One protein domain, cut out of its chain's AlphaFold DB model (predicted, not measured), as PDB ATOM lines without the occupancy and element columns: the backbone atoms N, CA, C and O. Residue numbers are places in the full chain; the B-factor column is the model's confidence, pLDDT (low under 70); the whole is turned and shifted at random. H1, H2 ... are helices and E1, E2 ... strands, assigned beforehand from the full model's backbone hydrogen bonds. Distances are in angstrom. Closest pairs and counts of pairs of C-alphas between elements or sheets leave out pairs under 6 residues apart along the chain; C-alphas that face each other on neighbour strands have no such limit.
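What this domain is: This is residues 3 to 97 of the 777 residues of an uncharacterized protein of Drosophila willistoni (UniProt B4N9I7). Two antiparallel strand hairpins, E1 with E2 and E3 with E4, pack together through E2 and E3, while the helices H1 and H2 sit together toward the end away from the hairpin turns. A long unnamed stretch, residues 3 to 26, loops along the body before H1. The printed part has 95 residues, with two named helices and four named strands in the order H1, E1, E2, H2, E3, E4; each hairpin is a two-stranded antiparallel sheet of its own, and the class is mixed, helices and strands. The whole is compact, with a radius of gyration of the C-alphas of 14.1 A, yet elongated in outline, spanning 40 by 26 by 24 A.

Where its parts are: Residues 3 to 26 hold no named element. H1 takes residues 27 to 37, from C-alpha 27 at (14.510, 10.145, -21.116), and is 15.2 A long. E1 is residues 39 to 45, 19.7 A, and E2 is residues 48 to 55, 21.0 A. H2 is the four residues 59 to 62. E3 runs over residues 72 to 82, 30.6 A, from C-alpha 72 at (17.867, 20.893, -26.795). E4, the longest strand, is residues 85 to 96, 31.3 A, ending with C-alpha 96 at (21.421, 18.592, -24.051); it bends by 61 degrees at residue 88.

How they stand to each other: H1 and H2 only just touch, with 3 pairs of C-alphas within 8 A, the closest being those of Arg 31 and Leu 62, 5.8 A apart. In H1 each O i to N i+4 pair is within hydrogen-bond range; H2 is too short for such a pair. E1 and E2 form a hairpin, antiparallel at 160 degrees, with N 41 and O 53 within hydrogen-bond range at 2.8 A. E3 and E4 form the other hairpin, antiparallel at 162 degrees, with N 78 and O 90 at 2.8 A and N 94 and O 74 at 2.8 A. Between the hairpins, E2 and E3 have 16 pairs of C-alphas within 8 A, the closest being those of Gly 53 and Leu 80, 4.7 A apart. E1 and E3 are near each other, with 8 pairs of C-alphas within 10 A. H1 is apart from E2, E3 and E4, and E1 is apart from E4.

The domain as a whole: The two C-alphas farthest apart are those of Gly 68 and Asn 83, at 41.6 A. The printed part has no cut and no long link between named elements; the link from H2 to E3, with 9 residues, is short, and the others are tight. The mean pLDDT of the printed part is 75.2, and residues 3 to 21 are under 70.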
ATOM      1  N   THR A   3      29.559  23.530  -9.064       32.19
ATOM      2  CA  THR A   3      28.201  22.988  -8.961       32.19
ATOM      3  C   THR A   3      28.277  21.543  -8.471       32.19
ATOM      4  O   THR A   3      29.038  20.743  -9.008       32.19
ATOM      5  N   THR A   4      27.521  21.204  -7.424       26.59
ATOM      6  CA  THR A   4      27.371  19.820  -6.945       26.59
ATOM      7  C   THR A   4      25.904  19.414  -7.005       26.59
ATOM      8  O   THR A   4      25.057  20.072  -6.399       26.59
ATOM      9  N   LEU A   5      25.635  18.323  -7.723       30.70
ATOM     10  CA  LEU A   5      24.363  17.602  -7.766       30.70
ATOM     11  C   LEU A   5      24.119  16.857  -6.434       30.70
ATOM     12  O   LEU A   5      25.080  16.355  -5.840       30.70
ATOM     13  N   PRO A   6      22.873  16.766  -5.932       28.11
ATOM     14  CA  PRO A   6      22.544  15.919  -4.795       28.11
ATOM     15  C   PRO A   6      22.646  14.438  -5.178       28.11
ATOM     16  O   PRO A   6      22.318  14.020  -6.285       28.11
ATOM     17  N   GLN A   7      23.160  13.672  -4.223       34.47
ATOM     18  CA  GLN A   7      23.605  12.290  -4.330       34.47
ATOM     19  C   GLN A   7      22.484  11.332  -4.757       34.47
ATOM     20  O   GLN A   7      21.665  10.954  -3.930       34.47
ATOM     21  N   GLN A   8      22.511  10.886  -6.016       33.03
ATOM     22  CA  GLN A   8      22.274   9.474  -6.366       33.03
ATOM     23  C   GLN A   8      22.714   9.063  -7.780       33.03
ATOM     24  O   GLN A   8      22.513   7.918  -8.166       33.03
ATOM     25  N   ILE A   9      23.396   9.930  -8.529       33.22
ATOM     26  CA  ILE A   9      24.066   9.556  -9.778       33.22
ATOM     27  C   ILE A   9      25.449  10.217  -9.758       33.22
ATOM     28  O   ILE A   9      25.534  11.425  -9.570       33.22
ATOM     29  N   GLY A  10      26.505   9.398  -9.834       26.84
ATOM     30  CA  GLY A  10      27.910   9.731 -10.144       26.84
ATOM     31  C   GLY A  10      28.502  11.055  -9.633       26.84
ATOM     32  O   GLY A  10      28.195  12.133 -10.127       26.84
ATOM     33  N   LYS A  11      29.462  10.978  -8.703       29.53
ATOM     34  CA  LYS A  11      30.280  12.123  -8.263       29.53
ATOM     35  C   LYS A  11      31.097  12.711  -9.428       29.53
ATOM     36  O   LYS A  11      32.155  12.170  -9.715       29.53
ATOM     37  N   HIS A  12      30.717  13.862  -9.983       32.03
ATOM     38  CA  HIS A  12      31.645  14.718 -10.738       32.03
ATOM     39  C   HIS A  12      31.414  16.206 -10.421       32.03
ATOM     40  O   HIS A  12      30.286  16.683 -10.318       32.03
ATOM     41  N   SER A  13      32.512  16.919 -10.160       31.12
ATOM     42  CA  SER A  13      32.554  18.335  -9.786       31.12
ATOM     43  C   SER A  13      32.842  19.204 -11.008       31.12
ATOM     44  O   SER A  13      33.911  19.097 -11.600       31.12
ATOM     45  N   LEU A  14      31.915  20.098 -11.336       38.47
ATOM     46  CA  LEU A  14      31.986  21.001 -12.487       38.47
ATOM     47  C   LEU A  14      32.832  22.247 -12.179       38.47
ATOM     48  O   LEU A  14      32.529  22.971 -11.230       38.47
ATOM     49  N   SER A  15      33.857  22.525 -12.991       33.88
ATOM     50  CA  SER A  15      34.596  23.796 -13.032       33.88
ATOM     51  C   SER A  15      34.382  24.491 -14.385       33.88
ATOM     52  O   SER A  15      34.150  23.849 -15.405       33.88
ATOM     53  N   GLY A  16      34.353  25.826 -14.386       38.94
ATOM     54  CA  GLY A  16      33.975  26.625 -15.554       38.94
ATOM     55  C   GLY A  16      35.133  26.839 -16.523       38.94
ATOM     56  O   GLY A  16      35.932  27.740 -16.295       38.94
ATOM     57  N   HIS A  17      35.184  26.013 -17.564       34.50
ATOM     58  CA  HIS A  17      35.554  26.326 -18.949       34.50
ATOM     59  C   HIS A  17      35.284  25.046 -19.763       34.50
ATOM     60  O   HIS A  17      35.875  24.017 -19.465       34.50
ATOM     61  N   ASP A  18      34.323  25.097 -20.693       44.00
ATOM     62  CA  ASP A  18      33.978  24.058 -21.684       44.00
ATOM     63  C   ASP A  18      34.004  22.589 -21.214       44.00
ATOM     64  O   ASP A  18      34.748  21.768 -21.741       44.00
ATOM     65  N   ASN A  19      33.140  22.232 -20.259       51.56
ATOM     66  CA  ASN A  19      32.986  20.843 -19.812       51.56
ATOM     67  C   ASN A  19      31.661  20.247 -20.313       51.56
ATOM     68  O   ASN A  19      30.586  20.596 -19.826       51.56
ATOM     69  N   ASN A  20      31.749  19.355 -21.304       60.59
ATOM     70  CA  ASN A  20      30.643  18.502 -21.744       60.59
ATOM     71  C   ASN A  20      30.570  17.265 -20.839       60.59
ATOM     72  O   ASN A  20      31.304  16.298 -21.060       60.59
ATOM     73  N   ASP A  21      29.672  17.275 -19.857       69.75
ATOM     74  CA  ASP A  21      29.408  16.098 -19.025       69.75
ATOM     75  C   ASP A  21      28.532  15.088 -19.778       69.75
ATOM     76  O   ASP A  21      27.535  15.441 -20.412       69.75
ATOM     77  N   GLN A  22      28.913  13.813 -19.709       78.44
ATOM     78  CA  GLN A  22      28.203  12.706 -20.347       78.44
ATOM     79  C   GLN A  22      27.582  11.824 -19.273       78.44
ATOM     80  O   GLN A  22      28.248  11.449 -18.310       78.44
ATOM     81  N   PHE A  23      26.314  11.477 -19.449       81.69
ATOM     82  CA  PHE A  23      25.598  10.576 -18.559       81.69
ATOM     83  C   PHE A  23      24.654   9.692 -19.373       81.69
ATOM     84  O   PHE A  23      24.176  10.098 -20.431       81.69
ATOM     85  N   ALA A  24      24.392   8.488 -18.869       83.31
ATOM     86  CA  ALA A  24      23.399   7.575 -19.420       83.31
ATOM     87  C   ALA A  24      22.173   7.578 -18.500       83.31
ATOM     88  O   ALA A  24      22.295   7.322 -17.302       83.31
ATOM     89  N   SER A  25      21.009   7.920 -19.044       81.88
ATOM     90  CA  SER A  25      19.734   7.944 -18.324       81.88
ATOM     91  C   SER A  25      18.601   7.746 -19.315       81.88
ATOM     92  O   SER A  25      18.673   8.240 -20.439       81.88
ATOM     93  N   ASP A  26      17.535   7.084 -18.879       84.44
ATOM     94  CA  ASP A  26      16.310   7.007 -19.665       84.44
ATOM     95  C   ASP A  26      15.644   8.405 -19.770       84.44
ATOM     96  O   ASP A  26      15.626   9.134 -18.765       84.44
ATOM     97  N   PRO A  27      15.108   8.820 -20.938       85.12
ATOM     98  CA  PRO A  27      14.510  10.145 -21.116       85.12
ATOM     99  C   PRO A  27      13.387  10.469 -20.121       85.12
ATOM    100  O   PRO A  27      13.309  11.607 -19.647       85.12
ATOM    101  N   GLU A  28      12.555   9.492 -19.738       84.19
ATOM    102  CA  GLU A  28      11.476   9.726 -18.775       84.19
ATOM    103  C   GLU A  28      12.027   9.974 -17.373       84.19
ATOM    104  O   GLU A  28      11.575  10.889 -16.677       84.19
ATOM    105  N   THR A  29      13.044   9.205 -16.978       85.19
ATOM    106  CA  THR A  29      13.712   9.381 -15.679       85.19
ATOM    107  C   THR A  29      14.422  10.732 -15.585       85.19
ATOM    108  O   THR A  29      14.329  11.409 -14.558       85.19
ATOM    109  N   LEU A  30      15.058  11.178 -16.675       86.31
ATOM    110  CA  LEU A  30      15.692  12.493 -16.759       86.31
ATOM    111  C   LEU A  30      14.655  13.616 -16.652       86.31
ATOM    112  O   LEU A  30      14.841  14.559 -15.878       86.31
ATOM    113  N   ARG A  31      13.542  13.503 -17.387       87.19
ATOM    114  CA  ARG A  31      12.438  14.470 -17.350       87.19
ATOM    115  C   ARG A  31      11.862  14.605 -15.939       87.19
ATOM    116  O   ARG A  31      11.807  15.716 -15.417       87.19
ATOM    117  N   GLN A  32      11.513  13.488 -15.299       85.69
ATOM    118  CA  GLN A  32      10.979  13.475 -13.930       85.69
ATOM    119  C   GLN A  32      11.990  14.024 -12.910       85.69
ATOM    120  O   GLN A  32      11.620  14.732 -11.968       85.69
ATOM    121  N   GLY A  33      13.280  13.732 -13.105       84.88
ATOM    122  CA  GLY A  33      14.363  14.260 -12.277       84.88
ATOM    123  C   GLY A  33      14.462  15.784 -12.352       84.88
ATOM    124  O   GLY A  33      14.498  16.454 -11.315       84.88
ATOM    125  N   LEU A  34      14.447  16.344 -13.563       87.44
ATOM    126  CA  LEU A  34      14.507  17.790 -13.780       87.44
ATOM    127  C   LEU A  34      13.239  18.511 -13.309       87.44
ATOM    128  O   LEU A  34      13.341  19.609 -12.762       87.44
ATOM    129  N   GLU A  35      12.070  17.887 -13.445       87.00
ATOM    130  CA  GLU A  35      10.794  18.425 -12.963       87.00
ATOM    131  C   GLU A  35      10.748  18.508 -11.427       87.00
ATOM    132  O   GLU A  35      10.434  19.553 -10.853       87.00
ATOM    133  N   LYS A  36      11.134  17.430 -10.734       83.81
ATOM    134  CA  LYS A  36      11.060  17.346  -9.267       83.81
ATOM    135  C   LYS A  36      12.209  18.088  -8.577       83.81
ATOM    136  O   LYS A  36      12.010  18.863  -7.634       83.81
ATOM    137  N   ALA A  37      13.441  17.839  -9.019       78.88
ATOM    138  CA  ALA A  37      14.641  18.316  -8.338       78.88
ATOM    139  C   ALA A  37      15.173  19.638  -8.904       78.88
ATOM    140  O   ALA A  37      15.809  20.381  -8.149       78.88
ATOM    141  N   GLY A  38      14.855  19.986 -10.158       83.50
ATOM    142  CA  GLY A  38      15.515  21.074 -10.886       83.50
ATOM    143  C   GLY A  38      17.031  20.872 -10.976       83.50
ATOM    144  O   GLY A  38      17.561  19.831 -10.590       83.50
ATOM    145  N   MET A  39      17.754  21.889 -11.440       85.00
ATOM    146  CA  MET A  39      19.218  21.868 -11.460       85.00
ATOM    147  C   MET A  39      19.777  22.799 -10.373       85.00
ATOM    148  O   MET A  39      19.656  24.023 -10.489       85.00
ATOM    149  N   PRO A  40      20.360  22.258  -9.287       84.81
ATOM    150  CA  PRO A  40      20.925  23.068  -8.220       84.81
ATOM    151  C   PRO A  40      22.250  23.702  -8.644       84.81
ATOM    152  O   PRO A  40      23.100  23.086  -9.285       84.81
ATOM    153  N   LEU A  41      22.433  24.951  -8.237       86.12
ATOM    154  CA  LEU A  41      23.565  25.791  -8.584       86.12
ATOM    155  C   LEU A  41      24.278  26.246  -7.324       86.12
ATOM    156  O   LEU A  41      23.653  26.739  -6.386       86.12
ATOM    157  N   LEU A  42      25.599  26.120  -7.316       86.56
ATOM    158  CA  LEU A  42      26.443  26.555  -6.214       86.56
ATOM    159  C   LEU A  42      27.559  27.433  -6.766       86.56
ATOM    160  O   LEU A  42      28.365  27.021  -7.600       86.56
ATOM    161  N   VAL A  43      27.605  28.674  -6.291       84.88
ATOM    162  CA  VAL A  43      28.605  29.646  -6.725       84.88
ATOM    163  C   VAL A  43      29.624  29.828  -5.618       84.88
ATOM    164  O   VAL A  43      29.308  30.295  -4.525       84.88
ATOM    165  N   ARG A  44      30.868  29.446  -5.916       84.75
ATOM    166  CA  ARG A  44      32.018  29.578  -5.019       84.75
ATOM    167  C   ARG A  44      33.078  30.488  -5.626       84.75
ATOM    168  O   ARG A  44      33.367  30.368  -6.819       84.75
ATOM    169  N   TYR A  45      33.684  31.330  -4.794       81.25
ATOM    170  CA  TYR A  45      34.819  32.188  -5.137       81.25
ATOM    171  C   TYR A  45      35.903  32.051  -4.071       81.25
ATOM    172  O   TYR A  45      35.621  32.195  -2.883       81.25
ATOM    173  N   GLY A  46      37.127  31.719  -4.492       75.12
ATOM    174  CA  GLY A  46      38.245  31.479  -3.570       75.12
ATOM    175  C   GLY A  46      37.947  30.408  -2.512       75.12
ATOM    176  O   GLY A  46      38.296  30.584  -1.354       75.12
ATOM    177  N   GLY A  47      37.206  29.351  -2.871       76.50
ATOM    178  CA  GLY A  47      36.771  28.298  -1.939       76.50
ATOM    179  C   GLY A  47      35.536  28.639  -1.092       76.50
ATOM    180  O   GLY A  47      34.861  27.728  -0.618       76.50
ATOM    181  N   ASN A  48      35.161  29.918  -0.986       77.88
ATOM    182  CA  ASN A  48      34.024  30.372  -0.186       77.88
ATOM    183  C   ASN A  48      32.709  30.344  -0.978       77.88
ATOM    184  O   ASN A  48      32.654  30.792  -2.125       77.88
ATOM    185  N   LEU A  49      31.629  29.859  -0.355       82.81
ATOM    186  CA  LEU A  49      30.284  29.865  -0.940       82.81
ATOM    187  C   LEU A  49      29.716  31.294  -0.966       82.81
ATOM    188  O   LEU A  49      29.473  31.896   0.081       82.81
ATOM    189  N   ILE A  50      29.486  31.821  -2.170       84.31
ATOM    190  CA  ILE A  50      28.831  33.115  -2.402       84.31
ATOM    191  C   ILE A  50      27.312  32.966  -2.323       84.31
ATOM    192  O   ILE A  50      26.648  33.838  -1.770       84.31
ATOM    193  N   GLY A  51      26.759  31.880  -2.861       85.75
ATOM    194  CA  GLY A  51      25.324  31.629  -2.833       85.75
ATOM    195  C   GLY A  51      24.928  30.349  -3.556       85.75
ATOM    196  O   GLY A  51      25.707  29.791  -4.338       85.75
ATOM    197  N   ASN A  52      23.714  29.888  -3.275       89.44
ATOM    198  CA  ASN A  52      23.071  28.750  -3.912       89.44
ATOM    199  C   ASN A  52      21.805  29.188  -4.661       89.44
ATOM    200  O   ASN A  52      21.094  30.098  -4.242       89.44
ATOM    201  N   GLY A  53      21.538  28.538  -5.784       86.81
ATOM    202  CA  GLY A  53      20.346  28.734  -6.601       86.81
ATOM    203  C   GLY A  53      19.786  27.389  -7.050       86.81
ATOM    204  O   GLY A  53      20.444  26.358  -6.924       86.81
ATOM    205  N   LYS A  54      18.564  27.388  -7.571       86.88
ATOM    206  CA  LYS A  54      17.955  26.226  -8.224       86.88
ATOM    207  C   LYS A  54      17.312  26.690  -9.525       86.88
ATOM    208  O   LYS A  54      16.461  27.578  -9.497       86.88
ATOM    209  N   LEU A  55      17.735  26.104 -10.640       87.25
ATOM    210  CA  LEU A  55      17.125  26.312 -11.947       87.25
ATOM    211  C   LEU A  55      15.929  25.368 -12.091       87.25
ATOM    212  O   LEU A  55      16.055  24.171 -11.822       87.25
ATOM    213  N   ILE A  56      14.779  25.904 -12.490       87.31
ATOM    214  CA  ILE A  56      13.557  25.132 -12.721       87.31
ATOM    215  C   ILE A  56      13.262  25.208 -14.211       87.31
ATOM    216  O   ILE A  56      13.049  26.292 -14.743       87.31
ATOM    217  N   PHE A  57      13.254  24.058 -14.879       87.12
ATOM    218  CA  PHE A  57      13.004  24.002 -16.312       87.12
ATOM    219  C   PHE A  57      11.504  24.172 -16.596       87.12
ATOM    220  O   PHE A  57      10.692  23.506 -15.952       87.12
ATOM    221  N   PRO A  58      11.108  25.023 -17.560       87.19
ATOM    222  CA  PRO A  58       9.716  25.125 -17.986       87.19
ATOM    223  C   PRO A  58       9.202  23.809 -18.586       87.19
ATOM    224  O   PRO A  58       9.938  23.123 -19.296       87.19
ATOM    225  N   GLU A  59       7.910  23.517 -18.420       84.44
ATOM    226  CA  GLU A  59       7.256  22.325 -18.999       84.44
ATOM    227  C   GLU A  59       7.474  22.205 -20.516       84.44
ATOM    228  O   GLU A  59       7.697  21.121 -21.040       84.44
ATOM    229  N   ILE A  60       7.515  23.334 -21.233       85.06
ATOM    230  CA  ILE A  60       7.777  23.389 -22.684       85.06
ATOM    231  C   ILE A  60       9.151  22.796 -23.046       85.06
ATOM    232  O   ILE A  60       9.342  22.307 -24.160       85.06
ATOM    233  N   VAL A  61      10.121  22.881 -22.137       85.12
ATOM    234  CA  VAL A  61      11.474  22.338 -22.308       85.12
ATOM    235  C   VAL A  61      11.500  20.871 -21.895       85.12
ATOM    236  O   VAL A  61      12.041  20.051 -22.627       85.12
ATOM    237  N   LEU A  62      10.854  20.531 -20.777       86.75
ATOM    238  CA  LEU A  62      10.752  19.157 -20.277       86.75
ATOM    239  C   LEU A  62      10.013  18.230 -21.254       86.75
ATOM    240  O   LEU A  62      10.446  17.105 -21.474       86.75
ATOM    241  N   ASN A  63       8.963  18.725 -21.912       85.88
ATOM    242  CA  ASN A  63       8.184  17.972 -22.902       85.88
ATOM    243  C   ASN A  63       8.948  17.681 -24.200       85.88
ATOM    244  O   ASN A  63       8.464  16.924 -25.031       85.88
ATOM    245  N   LYS A  64      10.116  18.297 -24.401       87.12
ATOM    246  CA  LYS A  64      10.986  18.024 -25.552       87.12
ATOM    247  C   LYS A  64      12.021  16.939 -25.266       87.12
ATOM    248  O   LYS A  64      12.741  16.567 -26.184       87.12
ATOM    249  N   ILE A  65      12.118  16.478 -24.017       86.81
ATOM    250  CA  ILE A  65      13.000  15.382 -23.620       86.81
ATOM    251  C   ILE A  65      12.247  14.078 -23.865       86.81
ATOM    252  O   ILE A  65      11.376  13.708 -23.080       86.81
ATOM    253  N   ASP A  66      12.570  13.424 -24.975       82.62
ATOM    254  CA  ASP A  66      11.945  12.177 -25.416       82.62
ATOM    255  C   ASP A  66      12.946  11.327 -26.223       82.62
ATOM    256  O   ASP A  66      14.040  11.792 -26.575       82.62
ATOM    257  N   ILE A  67      12.590  10.078 -26.516       79.12
ATOM    258  CA  ILE A  67      13.389   9.161 -27.332       79.12
ATOM    259  C   ILE A  67      13.608   9.786 -28.716       79.12
ATOM    260  O   ILE A  67      12.664  10.138 -29.420       79.12
ATOM    261  N   GLY A  68      14.873   9.939 -29.114       75.06
ATOM    262  CA  GLY A  68      15.224  10.572 -30.387       75.06
ATOM    263  C   GLY A  68      15.041  12.095 -30.415       75.06
ATOM    264  O   GLY A  68      14.931  12.664 -31.501       75.06
ATOM    265  N   MET A  69      15.005  12.772 -29.255       80.25
ATOM    266  CA  MET A  69      14.995  14.238 -29.217       80.25
ATOM    267  C   MET A  69      16.186  14.845 -29.976       80.25
ATOM    268  O   MET A  69      17.320  14.369 -29.913       80.25
ATOM    269  N   ASN A  70      15.921  15.950 -30.670       80.31
ATOM    270  CA  ASN A  70      16.971  16.793 -31.234       80.31
ATOM    271  C   ASN A  70      17.708  17.551 -30.122       80.31
ATOM    272  O   ASN A  70      17.175  17.728 -29.026       80.31
ATOM    273  N   ASP A  71      18.893  18.077 -30.441       84.44
ATOM    274  CA  ASP A  71      19.667  18.939 -29.545       84.44
ATOM    275  C   ASP A  71      18.795  20.033 -28.904       84.44
ATOM    276  O   ASP A  71      18.252  20.918 -29.576       84.44
ATOM    277  N   LEU A  72      18.684  19.983 -27.578       85.88
ATOM    278  CA  LEU A  72      17.867  20.893 -26.795       85.88
ATOM    279  C   LEU A  72      18.742  22.006 -26.223       85.88
ATOM    280  O   LEU A  72      19.675  21.754 -25.467       85.88
ATOM    281  N   MET A  73      18.407  23.250 -26.561       87.31
ATOM    282  CA  MET A  73      19.058  24.453 -26.041       87.31
ATOM    283  C   MET A  73      18.082  25.222 -25.152       87.31
ATOM    284  O   MET A  73      16.996  25.596 -25.606       87.31
ATOM    285  N   HIS A  74      18.469  25.509 -23.912       86.56
ATOM    286  CA  HIS A  74      17.659  26.287 -22.978       86.56
ATOM    287  C   HIS A  74      18.501  27.329 -22.245       86.56
ATOM    288  O   HIS A  74      19.528  26.998 -21.661       86.56
ATOM    289  N   ALA A  75      18.058  28.586 -22.274       88.06
ATOM    290  CA  ALA A  75      18.666  29.678 -21.528       88.06
ATOM    291  C   ALA A  75      17.694  30.174 -20.460       88.06
ATOM    292  O   ALA A  75      16.535  30.442 -20.787       88.06
ATOM    293  N   ASP A  76      18.165  30.316 -19.224       86.19
ATOM    294  CA  ASP A  76      17.344  30.803 -18.117       86.19
ATOM    295  C   ASP A  76      18.192  31.459 -17.014       86.19
ATOM    296  O   ASP A  76      19.420  31.335 -16.971       86.19
ATOM    297  N   THR A  77      17.530  32.219 -16.143       87.62
ATOM    298  CA  THR A  77      18.149  33.016 -15.085       87.62
ATOM    299  C   THR A  77      17.682  32.553 -13.711       87.62
ATOM    300  O   THR A  77      16.490  32.415 -13.459       87.62
ATOM    301  N   CYS A  78      18.622  32.358 -12.792       87.12
ATOM    302  CA  CYS A  78      18.354  31.909 -11.432       87.12
ATOM    303  C   CYS A  78      18.862  32.928 -10.406       87.12
ATOM    304  O   CYS A  78      19.965  33.464 -10.527       87.12
ATOM    305  N   GLU A  79      18.075  33.184  -9.361       88.56
ATOM    306  CA  GLU A  79      18.506  34.010  -8.234       88.56
ATOM    307  C   GLU A  79      19.405  33.213  -7.281       88.56
ATOM    308  O   GLU A  79      19.032  32.144  -6.796       88.56
ATOM    309  N   LEU A  80      20.574  33.768  -6.959       89.31
ATOM    310  CA  LEU A  80      21.447  33.230  -5.922       89.31
ATOM    311  C   LEU A  80      21.023  33.762  -4.561       89.31
ATOM    312  O   LEU A  80      20.976  34.978  -4.342       89.31
ATOM    313  N   LYS A  81      20.799  32.846  -3.627       88.19
ATOM    314  CA  LYS A  81      20.516  33.151  -2.229       88.19
ATOM    315  C   LYS A  81      21.703  32.761  -1.353       88.19
ATOM    316  O   LYS A  81      22.442  31.829  -1.651       88.19
ATOM    317  N   ARG A  82      21.909  33.496  -0.266       85.81
ATOM    318  CA  ARG A  82      22.803  33.129   0.840       85.81
ATOM    319  C   ARG A  82      22.090  33.535   2.116       85.81
ATOM    320  O   ARG A  82      21.728  34.699   2.249       85.81
ATOM    321  N   ASN A  83      21.864  32.590   3.026       82.25
ATOM    322  CA  ASN A  83      21.086  32.826   4.250       82.25
ATOM    323  C   ASN A  83      19.717  33.487   3.953       82.25
ATOM    324  O   ASN A  83      19.369  34.494   4.564       82.25
ATOM    325  N   ASP A  84      19.003  32.984   2.938       80.19
ATOM    326  CA  ASP A  84      17.728  33.519   2.417       80.19
ATOM    327  C   ASP A  84      17.727  34.967   1.898       80.19
ATOM    328  O   ASP A  84      16.692  35.480   1.470       80.19
ATOM    329  N   GLN A  85      18.889  35.614   1.815       81.56
ATOM    330  CA  GLN A  85      19.033  36.914   1.167       81.56
ATOM    331  C   GLN A  85      19.519  36.751  -0.269       81.56
ATOM    332  O   GLN A  85      20.432  35.974  -0.552       81.56
ATOM    333  N   LYS A  86      18.909  37.501  -1.192       87.75
ATOM    334  CA  LYS A  86      19.312  37.536  -2.600       87.75
ATOM    335  C   LYS A  86      20.679  38.214  -2.726       87.75
ATOM    336  O   LYS A  86      20.805  39.405  -2.462       87.75
ATOM    337  N   VAL A  87      21.685  37.452  -3.153       86.94
ATOM    338  CA  VAL A  87      23.073  37.919  -3.335       86.94
ATOM    339  C   VAL A  87      23.367  38.259  -4.794       86.94
ATOM    340  O   VAL A  87      24.229  39.086  -5.077       86.94
ATOM    341  N   GLY A  88      22.638  37.661  -5.736       86.12
ATOM    342  CA  GLY A  88      22.845  37.922  -7.154       86.12
ATOM    343  C   GLY A  88      21.883  37.162  -8.053       86.12
ATOM    344  O   GLY A  88      20.939  36.524  -7.588       86.12
ATOM    345  N   ILE A  89      22.133  37.253  -9.354       87.25
ATOM    346  CA  ILE A  89      21.421  36.522 -10.403       87.25
ATOM    347  C   ILE A  89      22.488  35.874 -11.285       87.25
ATOM    348  O   ILE A  89      23.515  36.496 -11.560       87.25
ATOM    349  N   VAL A  90      22.259  34.631 -11.692       86.06
ATOM    350  CA  VAL A  90      23.107  33.894 -12.631       86.06
ATOM    351  C   VAL A  90      22.275  33.555 -13.850       86.06
ATOM    352  O   VAL A  90      21.182  33.016 -13.720       86.06
ATOM    353  N   GLU A  91      22.808  33.858 -15.025       87.06
ATOM    354  CA  GLU A  91      22.239  33.450 -16.306       87.06
ATOM    355  C   GLU A  91      22.987  32.208 -16.798       87.06
ATOM    356  O   GLU A  91      24.218  32.154 -16.728       87.06
ATOM    357  N   LEU A  92      22.255  31.196 -17.263       83.50
ATOM    358  CA  LEU A  92      22.808  29.927 -17.726       83.50
ATOM    359  C   LEU A  92      22.255  29.563 -19.093       83.50
ATOM    360  O   LEU A  92      21.079  29.779 -19.373       83.50
ATOM    361  N   LEU A  93      23.109  28.940 -19.903       86.25
ATOM    362  CA  LEU A  93      22.743  28.279 -21.147       86.25
ATOM    363  C   LEU A  93      23.059  26.788 -21.008       86.25
ATOM    364  O   LEU A  93      24.212  26.413 -20.812       86.25
ATOM    365  N   CYS A  94      22.036  25.949 -21.108       83.69
ATOM    366  CA  CYS A  94      22.137  24.498 -21.087       83.69
ATOM    367  C   CYS A  94      21.932  23.945 -22.504       83.69
ATOM    368  O   CYS A  94      21.007  24.364 -23.208       83.69
ATOM    369  N   ARG A  95      22.794  23.004 -22.905       86.25
ATOM    370  CA  ARG A  95      22.670  22.209 -24.129       86.25
ATOM    371  C   ARG A  95      22.600  20.736 -23.748       86.25
ATOM    372  O   ARG A  95      23.507  20.248 -23.084       86.25
ATOM    373  N   ILE A  96      21.564  20.041 -24.197       85.62
ATOM    374  CA  ILE A  96      21.421  18.592 -24.051       85.62
ATOM    375  C   ILE A  96      21.455  17.989 -25.455       85.62
ATOM    376  O   ILE A  96      20.678  18.397 -26.315       85.62
ATOM    377  N   THR A  97      22.366  17.049 -25.694       83.56
ATOM    378  CA  THR A  97      22.541  16.375 -26.992       83.56
ATOM    379  C   THR A  97      22.480  14.866 -26.803       83.56
ATOM    380  O   THR A  97      23.198  14.339 -25.950       83.56
TER     381      THR A  97